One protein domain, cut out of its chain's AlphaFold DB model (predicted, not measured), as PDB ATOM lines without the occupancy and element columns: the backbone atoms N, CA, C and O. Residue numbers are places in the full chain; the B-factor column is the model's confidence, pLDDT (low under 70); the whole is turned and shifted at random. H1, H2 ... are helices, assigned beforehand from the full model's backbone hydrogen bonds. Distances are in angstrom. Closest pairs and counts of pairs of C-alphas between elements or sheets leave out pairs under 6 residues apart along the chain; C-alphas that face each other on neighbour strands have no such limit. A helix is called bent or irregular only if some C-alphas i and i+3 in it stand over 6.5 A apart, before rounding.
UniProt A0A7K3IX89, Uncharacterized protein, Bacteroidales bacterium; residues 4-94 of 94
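AT A GLANCE: This is residues 4 to 94 of the 94 residues of an uncharacterized protein of Bacteroidales bacterium (UniProt A0A7K3IX89). Two long helices, H1 and H2, fold back on each other as a helical hairpin, and the two shorter helices H3 and H4 are set along another side of H2, which touches the three others. H3 slants steeply past the last residues of H2, beginning by the first residues of H1, while H4 lies side by side with the earlier part of H2 and reaches on beyond its first residue. The printed part has 91 residues with four named helices, in the order H1, H2, H3, H4, and no named strand; its class is all helix. It is loose, with a radius of gyration of the C-alphas of 15.3 A, and its outline is flat, spanning 51 by 28 by 15 A.

IN THESE COORDINATES: H1 takes residues 4 to 27 and is 35.9 A long from C-alpha 4 at (190.641, 206.208, 274.478) to C-alpha 27. It is irregular, with C-alphas 20 and 23 standing 7.3 A apart, and has a kink of 43 degrees near residue 21. H2, residues 30 to 52, is 32.9 A long and begins with C-alpha 30 at (204.944, 235.166, 287.476). H3, residues 60 to 73, measures 20.2 A. H4, residues 78 to 93, measures 23.9 A and ends with C-alpha 93 at (196.490, 247.679, 286.737).

HOW THE PARTS SIT: H2 is the hub. H1 and H2 form a hairpin; they touch and run opposite ways at a shallow tilt of 1 degree, with the closest C-alphas, those of Gln 25 and Trp 33, 6.2 A apart. H4 touches H2 with 19 pairs of C-alphas within 8 A, opposite ways at a shallow tilt of 13 degrees; the closest are those of Ala 39 and Pro 78, 4.8 A apart. H3 touches H2 at a steep tilt of 52 degrees, opposite ways. H2 touches H3 with residues 46 to 51 alone, and the closest C-alphas of the two are those of Asp 50 and Leu 67, 6.4 A apart. H1 and H3 touch only at their ends, residues 4 to 6 with residues 60 to 63; the C-alphas of Leu 6 and Ser 60 are closest, at 5.7 A. H1 and H4 are apart, and so are H3 and H4. Helix packing is mostly aligned, only just, with 2 of 3 pairs at a shallow tilt. Every O i to N i+4 pair is within hydrogen-bond range in H2 and H3, against 15 of 20 in H1 and 11 of 12 in H4.

THE WHOLE: The two C-alphas farthest apart are those of Thr 57 and Met 94, at 52.3 A. The printed part has no cut and ends at residue 94, the chain's last residue. The links H1 to H2 and H3 to H4 are tight, that from H2 to H3 is short, and no link is long. Mean pLDDT of the printed part is 95.0, and residue 94 is under 70.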
ATOM      1  N   VAL A   4     189.218 206.022 274.831       98.00
ATOM      2  CA  VAL A   4     190.641 206.208 274.478       98.00
ATOM      3  C   VAL A   4     190.829 207.354 273.477       98.00
ATOM      4  O   VAL A   4     191.695 208.210 273.651       98.00
ATOM      5  N   GLN A   5     189.999 207.390 272.428       98.06
ATOM      6  CA  GLN A   5     190.065 208.437 271.406       98.06
ATOM      7  C   GLN A   5     189.715 209.811 271.984       98.06
ATOM      8  O   GLN A   5     190.391 210.789 271.674       98.06
ATOM      9  N   LEU A   6     188.687 209.887 272.837       98.38
ATOM     10  CA  LEU A   6     188.314 211.137 273.500       98.38
ATOM     11  C   LEU A   6     189.410 211.614 274.463       98.38
ATOM     12  O   LEU A   6     189.783 212.782 274.420       98.38
ATOM     13  N   HIS A   7     189.955 210.717 275.287       98.50
ATOM     14  CA  HIS A   7     191.049 211.012 276.214       98.50
ATOM     15  C   HIS A   7     192.251 211.632 275.488       98.50
ATOM     16  O   HIS A   7     192.691 212.730 275.837       98.50
ATOM     17  N   SER A   8     192.704 210.999 274.403       98.19
ATOM     18  CA  SER A   8     193.818 211.509 273.594       98.19
ATOM     19  C   SER A   8     193.505 212.855 272.931       98.19
ATOM     20  O   SER A   8     194.365 213.739 272.901       98.19
ATOM     21  N   ALA A   9     192.278 213.046 272.435       98.44
ATOM     22  CA  ALA A   9     191.849 214.313 271.844       98.44
ATOM     23  C   ALA A   9     191.849 215.457 272.875       98.44
ATOM     24  O   ALA A   9     192.365 216.536 272.590       98.44
ATOM     25  N   LEU A  10     191.346 215.216 274.090       98.25
ATOM     26  CA  LEU A  10     191.330 216.210 275.168       98.25
ATOM     27  C   LEU A  10     192.744 216.650 275.562       98.25
ATOM     28  O   LEU A  10     193.022 217.847 275.628       98.25
ATOM     29  N   LEU A  11     193.656 215.696 275.780       98.56
ATOM     30  CA  LEU A  11     195.044 216.007 276.137       98.56
ATOM     31  C   LEU A  11     195.775 216.760 275.020       98.56
ATOM     32  O   LEU A  11     196.529 217.697 275.299       98.56
ATOM     33  N   THR A  12     195.528 216.380 273.766       98.56
ATOM     34  CA  THR A  12     196.098 217.054 272.592       98.56
ATOM     35  C   THR A  12     195.607 218.493 272.497       98.56
ATOM     36  O   THR A  12     196.425 219.401 272.356       98.56
ATOM     37  N   ASN A  13     194.302 218.722 272.663       98.38
ATOM     38  CA  ASN A  13     193.722 220.064 272.633       98.38
ATOM     39  C   ASN A  13     194.288 220.946 273.752       98.38
ATOM     40  O   ASN A  13     194.753 222.048 273.479       98.38
ATOM     41  N   ILE A  14     194.345 220.447 274.994       98.06
ATOM     42  CA  ILE A  14     194.927 221.198 276.123       98.06
ATOM     43  C   ILE A  14     196.382 221.580 275.840       98.06
ATOM     44  O   ILE A  14     196.819 222.681 276.178       98.06
ATOM     45  N   ARG A  15     197.165 220.666 275.259       98.19
ATOM     46  CA  ARG A  15     198.561 220.936 274.912       98.19
ATOM     47  C   ARG A  15     198.674 221.986 273.809       98.19
ATOM     48  O   ARG A  15     199.440 222.926 273.990       98.19
ATOM     49  N   SER A  16     197.923 221.833 272.721       98.31
ATOM     50  CA  SER A  16     197.959 222.745 271.574       98.31
ATOM     51  C   SER A  16     197.561 224.164 271.971       98.31
ATOM     52  O   SER A  16     198.272 225.110 271.644       98.31
ATOM     53  N   GLU A  17     196.473 224.319 272.727       97.62
ATOM     54  CA  GLU A  17     196.029 225.634 273.208       97.62
ATOM     55  C   GLU A  17     197.060 226.266 274.147       97.62
ATOM     56  O   GLU A  17     197.413 227.434 274.002       97.62
ATOM     57  N   PHE A  18     197.637 225.482 275.063       97.19
ATOM     58  CA  PHE A  18     198.681 225.990 275.950       97.19
ATOM     59  C   PHE A  18     199.947 226.423 275.193       97.19
ATOM     60  O   PHE A  18     200.543 227.439 275.543       97.19
ATOM     61  N   GLU A  19     200.364 225.678 274.166       97.31
ATOM     62  CA  GLU A  19     201.496 226.046 273.303       97.31
ATOM     63  C   GLU A  19     201.187 227.317 272.493       97.31
ATOM     64  O   GLU A  19     202.020 228.221 272.436       97.31
ATOM     65  N   HIS A  20     199.972 227.436 271.952       96.75
ATOM     66  CA  HIS A  20     199.506 228.630 271.246       96.75
ATOM     67  C   HIS A  20     199.462 229.871 272.157       96.75
ATOM     68  O   HIS A  20     199.856 230.963 271.744       96.75
ATOM     69  N   ASN A  21     199.045 229.718 273.417       95.44
ATOM     70  CA  ASN A  21     198.975 230.816 274.383       95.44
ATOM     71  C   ASN A  21     200.281 231.062 275.151       95.44
ATOM     72  O   ASN A  21     200.339 232.008 275.934       95.44
ATOM     73  N   LEU A  22     201.339 230.272 274.941       95.56
ATOM     74  CA  LEU A  22     202.572 230.366 275.733       95.56
ATOM     75  C   LEU A  22     203.200 231.764 275.688       95.56
ATOM     76  O   LEU A  22     203.716 232.247 276.694       95.56
ATOM     77  N   SER A  23     203.131 232.438 274.538       95.06
ATOM     78  CA  SER A  23     203.633 233.807 274.369       95.06
ATOM     79  C   SER A  23     202.914 234.824 275.260       95.06
ATOM     80  O   SER A  23     203.508 235.836 275.619       95.06
ATOM     81  N   GLN A  24     201.674 234.549 275.679       93.50
ATOM     82  CA  GLN A  24     200.880 235.448 276.514       93.50
ATOM     83  C   GLN A  24     201.388 235.525 277.959       93.50
ATOM     84  O   GLN A  24     201.014 236.453 278.675       93.50
ATOM     85  N   GLN A  25     202.271 234.610 278.386       95.31
ATOM     86  CA  GLN A  25     202.851 234.630 279.735       95.31
ATOM     87  C   GLN A  25     203.574 235.949 280.055       95.31
ATOM     88  O   GLN A  25     203.697 236.306 281.220       95.31
ATOM     89  N   ILE A  26     204.054 236.677 279.036       94.88
ATOM     90  CA  ILE A  26     204.786 237.938 279.224       94.88
ATOM     91  C   ILE A  26     203.881 239.092 279.680       94.88
ATOM     92  O   ILE A  26     204.389 240.120 280.116       94.88
ATOM     93  N   TYR A  27     202.556 238.936 279.567       92.00
ATOM     94  CA  TYR A  27     201.568 239.963 279.911       92.00
ATOM     95  C   TYR A  27     200.958 239.785 281.308       92.00
ATOM     96  O   TYR A  27     200.035 240.514 281.659       92.00
ATOM     97  N   MET A  28     201.428 238.816 282.092       93.38
ATOM     98  CA  MET A  28     200.905 238.527 283.428       93.38
ATOM     99  C   MET A  28     202.042 238.366 284.433       93.38
ATOM    100  O   MET A  28     203.192 238.132 284.053       93.38
ATOM    101  N   SER A  29     201.741 238.485 285.726       95.81
ATOM    102  CA  SER A  29     202.774 238.262 286.740       95.81
ATOM    103  C   SER A  29     203.257 236.804 286.748       95.81
ATOM    104  O   SER A  29     202.510 235.888 286.373       95.81
ATOM    105  N   PRO A  30     204.478 236.535 287.248       95.69
ATOM    106  CA  PRO A  30     204.944 235.166 287.476       95.69
ATOM    107  C   PRO A  30     203.965 234.333 288.315       95.69
ATOM    108  O   PRO A  30     203.792 233.140 288.061       95.69
ATOM    109  N   GLN A  31     203.288 234.968 289.276       95.50
ATOM    110  CA  GLN A  31     202.290 234.342 290.139       95.50
ATOM    111  C   GLN A  31     201.021 233.970 289.362       95.50
ATOM    112  O   GLN A  31     200.560 232.834 289.474       95.50
ATOM    113  N   ALA A  32     200.483 234.876 288.535       95.50
ATOM    114  CA  ALA A  32     199.354 234.567 287.651       95.50
ATOM    115  C   ALA A  32     199.688 233.381 286.744       95.50
ATOM    116  O   ALA A  32     198.911 232.429 286.628       95.50
ATOM    117  N   TRP A  33     200.882 233.407 286.154       96.50
ATOM    118  CA  TRP A  33     201.329 232.363 285.247       96.50
ATOM    119  C   TRP A  33     201.489 231.005 285.932       96.50
ATOM    120  O   TRP A  33     201.107 229.968 285.384       96.50
ATOM    121  N   GLU A  34     202.021 230.976 287.151       96.44
ATOM    122  CA  GLU A  34     202.101 229.753 287.943       96.44
ATOM    123  C   GLU A  34     200.719 229.161 288.239       96.44
ATOM    124  O   GLU A  34     200.524 227.955 288.076       96.44
ATOM    125  N   ILE A  35     199.731 229.995 288.570       95.88
ATOM    126  CA  ILE A  35     198.355 229.542 288.801       95.88
ATOM    127  C   ILE A  35     197.746 228.959 287.516       95.88
ATOM    128  O   ILE A  35     197.114 227.903 287.576       95.88
ATOM    129  N   VAL A  36     197.983 229.566 286.347       96.62
ATOM    130  CA  VAL A  36     197.547 229.020 285.043       96.62
ATOM    131  C   VAL A  36     198.170 227.650 284.772       96.62
ATOM    132  O   VAL A  36     197.464 226.701 284.415       96.62
ATOM    133  N   ARG A  37     199.485 227.504 284.981       97.00
ATOM    134  CA  ARG A  37     200.183 226.216 284.812       97.00
ATOM    135  C   ARG A  37     199.627 225.146 285.751       97.00
ATOM    136  O   ARG A  37     199.432 224.003 285.328       97.00
ATOM    137  N   ASN A  38     199.324 225.516 286.992       96.62
ATOM    138  CA  ASN A  38     198.728 224.617 287.976       96.62
ATOM    139  C   ASN A  38     197.301 224.211 287.591       96.62
ATOM    140  O   ASN A  38     196.979 223.024 287.648       96.62
ATOM    141  N   ALA A  39     196.473 225.149 287.125       96.44
ATOM    142  CA  ALA A  39     195.129 224.859 286.630       96.44
ATOM    143  C   ALA A  39     195.162 223.863 285.460       96.44
ATOM    144  O   ALA A  39     194.456 222.854 285.496       96.44
ATOM    145  N   ARG A  40     196.053 224.072 284.477       96.94
ATOM    146  CA  ARG A  40     196.279 223.124 283.372       96.94
ATOM    147  C   ARG A  40     196.674 221.736 283.881       96.94
ATOM    148  O   ARG A  40     196.105 220.739 283.443       96.94
ATOM    149  N   SER A  41     197.657 221.667 284.779       97.19
ATOM    150  CA  SER A  41     198.145 220.395 285.326       97.19
ATOM    151  C   SER A  41     197.034 219.635 286.053       97.19
ATOM    152  O   SER A  41     196.859 218.435 285.842       97.19
ATOM    153  N   ASN A  42     196.221 220.337 286.844       96.19
ATOM    154  CA  ASN A  42     195.093 219.744 287.557       96.19
ATOM    155  C   ASN A  42     193.998 219.241 286.609       96.19
ATOM    156  O   ASN A  42     193.491 218.143 286.822       96.19
ATOM    157  N   MET A  43     193.686 219.968 285.532       96.44
ATOM    158  CA  MET A  43     192.744 219.482 284.515       96.44
ATOM    159  C   MET A  43     193.228 218.197 283.838       96.44
ATOM    160  O   MET A  43     192.455 217.254 283.691       96.44
ATOM    161  N   ILE A  44     194.517 218.113 283.491       98.12
ATOM    162  CA  ILE A  44     195.109 216.886 282.934       98.12
ATOM    163  C   ILE A  44     195.005 215.727 283.934       98.12
ATOM    164  O   ILE A  44     194.658 214.612 283.544       98.12
ATOM    165  N   LYS A  45     195.269 215.979 285.222       97.50
ATOM    166  CA  LYS A  45     195.140 214.960 286.275       97.50
ATOM    167  C   LYS A  45     193.713 214.434 286.398       97.50
ATOM    168  O   LYS A  45     193.549 213.224 286.475       97.50
ATOM    169  N   ILE A  46     192.705 215.311 286.381       97.06
ATOM    170  CA  ILE A  46     191.286 214.912 286.418       97.06
ATOM    171  C   ILE A  46     190.956 214.022 285.215       97.06
ATOM    172  O   ILE A  46     190.409 212.935 285.386       97.06
ATOM    173  N   ILE A  47     191.364 214.444 284.013       98.12
ATOM    174  CA  ILE A  47     191.123 213.692 282.776       98.12
ATOM    175  C   ILE A  47     191.741 212.293 282.837       98.12
ATOM    176  O   ILE A  47     191.073 211.312 282.512       98.12
ATOM    177  N   ASN A  48     192.998 212.190 283.271       98.50
ATOM    178  CA  ASN A  48     193.681 210.905 283.401       98.50
ATOM    179  C   ASN A  48     193.033 210.022 284.473       98.50
ATOM    180  O   ASN A  48     192.752 208.860 284.205       98.50
ATOM    181  N   ALA A  49     192.740 210.579 285.650       98.00
ATOM    182  CA  ALA A  49     192.181 209.827 286.769       98.00
ATOM    183  C   ALA A  49     190.789 209.259 286.466       98.00
ATOM    184  O   ALA A  49     190.462 208.160 286.910       98.00
ATOM    185  N   ASP A  50     189.951 209.983 285.724       98.06
ATOM    186  CA  ASP A  50     188.642 209.465 285.325       98.06
ATOM    187  C   ASP A  50     188.728 208.474 284.172       98.06
ATOM    188  O   ASP A  50     187.998 207.484 284.174       98.06
ATOM    189  N   PHE A  51     189.657 208.675 283.237       98.44
ATOM    190  CA  PHE A  51     189.927 207.702 282.187       98.44
ATOM    191  C   PHE A  51     190.459 206.370 282.739       98.44
ATOM    192  O   PHE A  51     190.010 205.318 282.294       98.44
ATOM    193  N   GLU A  52     191.339 206.387 283.743       98.00
ATOM    194  CA  GLU A  52     191.869 205.177 284.401       98.00
ATOM    195  C   GLU A  52     190.778 204.302 285.038       98.00
ATOM    196  O   GLU A  52     190.954 203.092 285.176       98.00
ATOM    197  N   LYS A  53     189.632 204.891 285.397       96.88
ATOM    198  CA  LYS A  53     188.471 204.171 285.948       96.88
ATOM    199  C   LYS A  53     187.589 203.547 284.861       96.88
ATOM    200  O   LYS A  53     186.643 202.831 285.191       96.88
ATOM    201  N   MET A  54     187.829 203.847 283.583       97.38
ATOM    202  CA  MET A  54     186.996 203.368 282.483       97.38
ATOM    203  C   MET A  54     187.386 201.950 282.047       97.38
ATOM    204  O   MET A  54     188.572 201.639 281.922       97.38
ATOM    205  N   PRO A  55     186.409 201.077 281.733       96.38
ATOM    206  CA  PRO A  55     186.701 199.810 281.074       96.38
ATOM    207  C   PRO A  55     187.246 200.044 279.656       96.38
ATOM    208  O   PRO A  55     186.924 201.039 279.008       96.38
ATOM    209  N   GLN A  56     188.011 199.087 279.119       92.75
ATOM    210  CA  GLN A  56     188.593 199.203 277.768       92.75
ATOM    211  C   GLN A  56     187.545 199.379 276.656       92.75
ATOM    212  O   GLN A  56     187.839 199.941 275.602       92.75
ATOM    213  N   THR A  57     186.320 198.907 276.890       95.69
ATOM    214  CA  THR A  57     185.186 199.003 275.964       95.69
ATOM    215  C   THR A  57     184.350 200.271 276.150       95.69
ATOM    216  O   THR A  57     183.350 200.434 275.451       95.69
ATOM    217  N   ALA A  58     184.732 201.170 277.067       97.88
ATOM    218  CA  ALA A  58     183.988 202.393 277.342       97.88
ATOM    219  C   ALA A  58     183.871 203.284 276.102       97.88
ATOM    220  O   ALA A  58     184.822 203.498 275.334       97.88
ATOM    221  N   SER A  59     182.686 203.857 275.931       98.31
ATOM    222  CA  SER A  59     182.425 204.844 274.896       98.31
ATOM    223  C   SER A  59     182.964 206.217 275.303       98.31
ATOM    224  O   SER A  59     183.221 206.501 276.474       98.31
ATOM    225  N   SER A  60     183.101 207.122 274.334       97.81
ATOM    226  CA  SER A  60     183.401 208.526 274.633       97.81
ATOM    227  C   SER A  60     182.341 209.175 275.530       97.81
ATOM    228  O   SER A  60     182.665 210.057 276.314       97.81
ATOM    229  N   MET A  61     181.081 208.743 275.429       98.06
ATOM    230  CA  MET A  61     179.981 209.295 276.220       98.06
ATOM    231  C   MET A  61     180.088 208.910 277.698       98.06
ATOM    232  O   MET A  61     179.807 209.748 278.552       98.06
ATOM    233  N   ASP A  62     180.561 207.698 277.993       98.19
ATOM    234  CA  ASP A  62     180.799 207.242 279.368       98.19
ATOM    235  C   ASP A  62     181.875 208.099 280.047       98.19
ATOM    236  O   ASP A  62     181.655 208.623 281.140       98.19
ATOM    237  N   LEU A  63     183.002 208.328 279.357       98.44
ATOM    238  CA  LEU A  63     184.072 209.190 279.862       98.44
ATOM    239  C   LEU A  63     183.601 210.641 280.031       98.44
ATOM    240  O   LEU A  63     183.857 211.244 281.069       98.44
ATOM    241  N   SER A  64     182.886 211.205 279.050       98.00
ATOM    242  CA  SER A  64     182.342 212.567 279.154       98.00
ATOM    243  C   SER A  64     181.414 212.725 280.353       98.00
ATOM    244  O   SER A  64     181.524 213.707 281.085       98.00
ATOM    245  N   LYS A  65     180.513 211.760 280.573       98.00
ATOM    246  CA  LYS A  65     179.607 211.774 281.722       98.00
ATOM    247  C   LYS A  65     180.399 211.749 283.026       98.00
ATOM    248  O   LYS A  65     180.141 212.577 283.893       98.00
ATOM    249  N   LYS A  66     181.395 210.863 283.130       97.81
ATOM    250  CA  LYS A  66     182.210 210.757 284.340       97.81
ATOM    251  C   LYS A  66     182.988 212.041 284.636       97.81
ATOM    252  O   LYS A  66     182.989 212.489 285.777       97.81
ATOM    253  N   LEU A  67     183.585 212.660 283.616       97.31
ATOM    254  CA  LEU A  67     184.298 213.933 283.765       97.31
ATOM    255  C   LEU A  67     183.377 215.052 284.255       97.31
ATOM    256  O   LEU A  67     183.762 215.826 285.127       97.31
ATOM    257  N   LEU A  68     182.159 215.137 283.712       95.75
ATOM    258  CA  LEU A  68     181.173 216.126 284.147       95.75
ATOM    259  C   LEU A  68     180.747 215.898 285.600       95.75
ATOM    260  O   LEU A  68     180.686 216.860 286.356       95.75
ATOM    261  N   GLU A  69     180.496 214.648 286.003       96.44
ATOM    262  CA  GLU A  69     180.213 214.292 287.402       96.44
ATOM    263  C   GLU A  69     181.345 214.741 288.326       96.44
ATOM    264  O   GLU A  69     181.100 215.473 289.281       96.44
ATOM    265  N   THR A  70     182.591 214.395 287.993       95.94
ATOM    266  CA  THR A  70     183.761 214.797 288.777       95.94
ATOM    267  C   THR A  70     183.878 216.315 288.873       95.94
ATOM    268  O   THR A  70     184.127 216.832 289.954       95.94
ATOM    269  N   ILE A  71     183.665 217.056 287.779       92.56
ATOM    270  CA  ILE A  71     183.718 218.528 287.792       92.56
ATOM    271  C   ILE A  71     182.605 219.125 288.666       92.56
ATOM    272  O   ILE A  71     182.861 220.098 289.369       92.56
ATOM    273  N   MET A  72     181.396 218.556 288.647       92.31
ATOM    274  CA  MET A  72     180.281 219.012 289.490       92.31
ATOM    275  C   MET A  72     180.521 218.769 290.986       92.31
ATOM    276  O   MET A  72     179.990 219.509 291.809       92.31
ATOM    277  N   GLU A  73     181.314 217.757 291.339       93.75
ATOM    278  CA  GLU A  73     181.696 217.449 292.723       93.75
ATOM    279  C   GLU A  73     182.830 218.347 293.254       93.75
ATOM    280  O   GLU A  73     183.043 218.421 294.465       93.75
ATOM    281  N   LEU A  74     183.567 219.045 292.381       89.50
ATOM    282  CA  LEU A  74     184.638 219.944 292.808       89.50
ATOM    283  C   LEU A  74     184.059 221.212 293.442       89.50
ATOM    284  O   LEU A  74     183.415 222.014 292.773       89.50
ATOM    285  N   GLU A  75     184.408 221.471 294.705       82.62
ATOM    286  CA  GLU A  75     184.082 222.742 295.374       82.62
ATOM    287  C   GLU A  75     184.638 223.960 294.620       82.62
ATOM    288  O   GLU A  75     184.037 225.036 294.610       82.62
ATOM    289  N   LYS A  76     185.803 223.799 293.979       80.94
ATOM    290  CA  LYS A  76     186.424 224.834 293.156       80.94
ATOM    291  C   LYS A  76     187.040 224.237 291.903       80.94
ATOM    292  O   LYS A  76     188.013 223.487 291.954       80.94
ATOM    293  N   GLU A  77     186.491 224.636 290.766       87.38
ATOM    294  CA  GLU A  77     186.978 224.229 289.455       87.38
ATOM    295  C   GLU A  77     188.377 224.848 289.191       87.38
ATOM    296  O   GLU A  77     188.580 226.045 289.442       87.38
ATOM    297  N   PRO A  78     189.383 224.066 288.741       85.94
ATOM    298  CA  PRO A  78     190.761 224.544 288.637       85.94
ATOM    299  C   PRO A  78     190.929 225.777 287.748       85.94
ATOM    300  O   PRO A  78     191.712 226.667 288.091       85.94
ATOM    301  N   THR A  79     190.202 225.865 286.627       92.94
ATOM    302  CA  THR A  79     190.338 227.011 285.717       92.94
ATOM    303  C   THR A  79     189.689 228.263 286.294       92.94
ATOM    304  O   THR A  79     190.261 229.349 286.178       92.94
ATOM    305  N   LYS A  80     188.585 228.126 287.037       93.31
ATOM    306  CA  LYS A  80     187.951 229.231 287.767       93.31
ATOM    307  C   LYS A  80     188.917 229.942 288.719       93.31
ATOM    308  O   LYS A  80     188.953 231.170 288.737       93.31
ATOM    309  N   ALA A  81     189.746 229.196 289.454       90.69
ATOM    310  CA  ALA A  81     190.756 229.781 290.339       90.69
ATOM    311  C   ALA A  81     191.776 230.656 289.583       90.69
ATOM    312  O   ALA A  81     192.106 231.747 290.048       90.69
ATOM    313  N   ALA A  82     192.245 230.198 288.417       94.56
ATOM    314  CA  ALA A  82     193.158 230.961 287.568       94.56
ATOM    315  C   ALA A  82     192.486 232.203 286.970       94.56
ATOM    316  O   ALA A  82     193.052 233.293 287.020       94.56
ATOM    317  N   ILE A  83     191.256 232.059 286.466       95.44
ATOM    318  CA  ILE A  83     190.472 233.161 285.894       95.44
ATOM    319  C   ILE A  83     190.256 234.267 286.929       95.44
ATOM    320  O   ILE A  83     190.441 235.442 286.616       95.44
ATOM    321  N   ASP A  84     189.872 233.910 288.154       95.12
ATOM    322  CA  ASP A  84     189.610 234.888 289.212       95.12
ATOM    323  C   ASP A  84     190.883 235.640 289.609       95.12
ATOM    324  O   ASP A  84     190.842 236.859 289.793       95.12
ATOM    325  N   TYR A  85     192.025 234.947 289.662       94.75
ATOM    326  CA  TYR A  85     193.308 235.593 289.918       94.75
ATOM    327  C   TYR A  85     193.673 236.581 288.805       94.75
ATOM    328  O   TYR A  85     193.939 237.746 289.100       94.75
ATOM    329  N   ILE A  86     193.619 236.156 287.538       94.50
ATOM    330  CA  ILE A  86     193.942 237.012 286.384       94.50
ATOM    331  C   ILE A  86     193.031 238.244 286.358       94.50
ATOM    332  O   ILE A  86     193.513 239.362 286.198       94.50
ATOM    333  N   LYS A  87     191.723 238.073 286.583       94.75
ATOM    334  CA  LYS A  87     190.778 239.198 286.671       94.75
ATOM    335  C   LYS A  87     191.153 240.175 287.783       94.75
ATOM    336  O   LYS A  87     191.088 241.383 287.574       94.75
ATOM    337  N   SER A  88     191.551 239.662 288.948       94.44
ATOM    338  CA  SER A  88     191.972 240.503 290.070       94.44
ATOM    339  C   SER A  88     193.273 241.256 289.792       94.44
ATOM    340  O   SER A  88     193.414 242.395 290.220       94.44
ATOM    341  N   GLU A  89     194.207 240.642 289.065       92.06
ATOM    342  CA  GLU A  89     195.469 241.261 288.664       92.06
ATOM    343  C   GLU A  89     195.231 242.386 287.659       92.06
ATOM    344  O   GLU A  89     195.670 243.513 287.880       92.06
ATOM    345  N   VAL A  90     194.465 242.107 286.604       90.75
ATOM    346  CA  VAL A  90     194.100 243.097 285.586       90.75
ATOM    347  C   VAL A  90     193.357 244.279 286.218       90.75
ATOM    348  O   VAL A  90     193.660 245.426 285.908       90.75
ATOM    349  N   GLY A  91     192.442 244.020 287.156       90.56
ATOM    350  CA  GLY A  91     191.714 245.071 287.871       90.56
ATOM    351  C   GLY A  91     192.559 245.928 288.824       90.56
ATOM    352  O   GLY A  91     192.060 246.942 289.286       90.56
ATOM    353  N   ARG A  92     193.804 245.542 289.143       88.75
ATOM    354  CA  ARG A  92     194.751 246.380 289.911       88.75
ATOM    355  C   ARG A  92     195.632 247.258 289.022       88.75
ATOM    356  O   ARG A  92     196.303 248.145 289.538       88.75
ATOM    357  N   LEU A  93     195.701 246.945 287.728       77.19
ATOM    358  CA  LEU A  93     196.490 247.679 286.737       77.19
ATOM    359  C   LEU A  93     195.676 248.782 286.041       77.19
ATOM    360  O   LEU A  93     196.279 249.676 285.451       77.19
ATOM    361  N   MET A  94     194.341 248.697 286.096       62.34
ATOM    362  CA  MET A  94     193.407 249.756 285.691       62.34
ATOM    363  C   MET A  94     193.064 250.654 286.876       62.34
ATOM    364  O   MET A  94     192.937 251.876 286.650       62.34
TER     365      MET A  94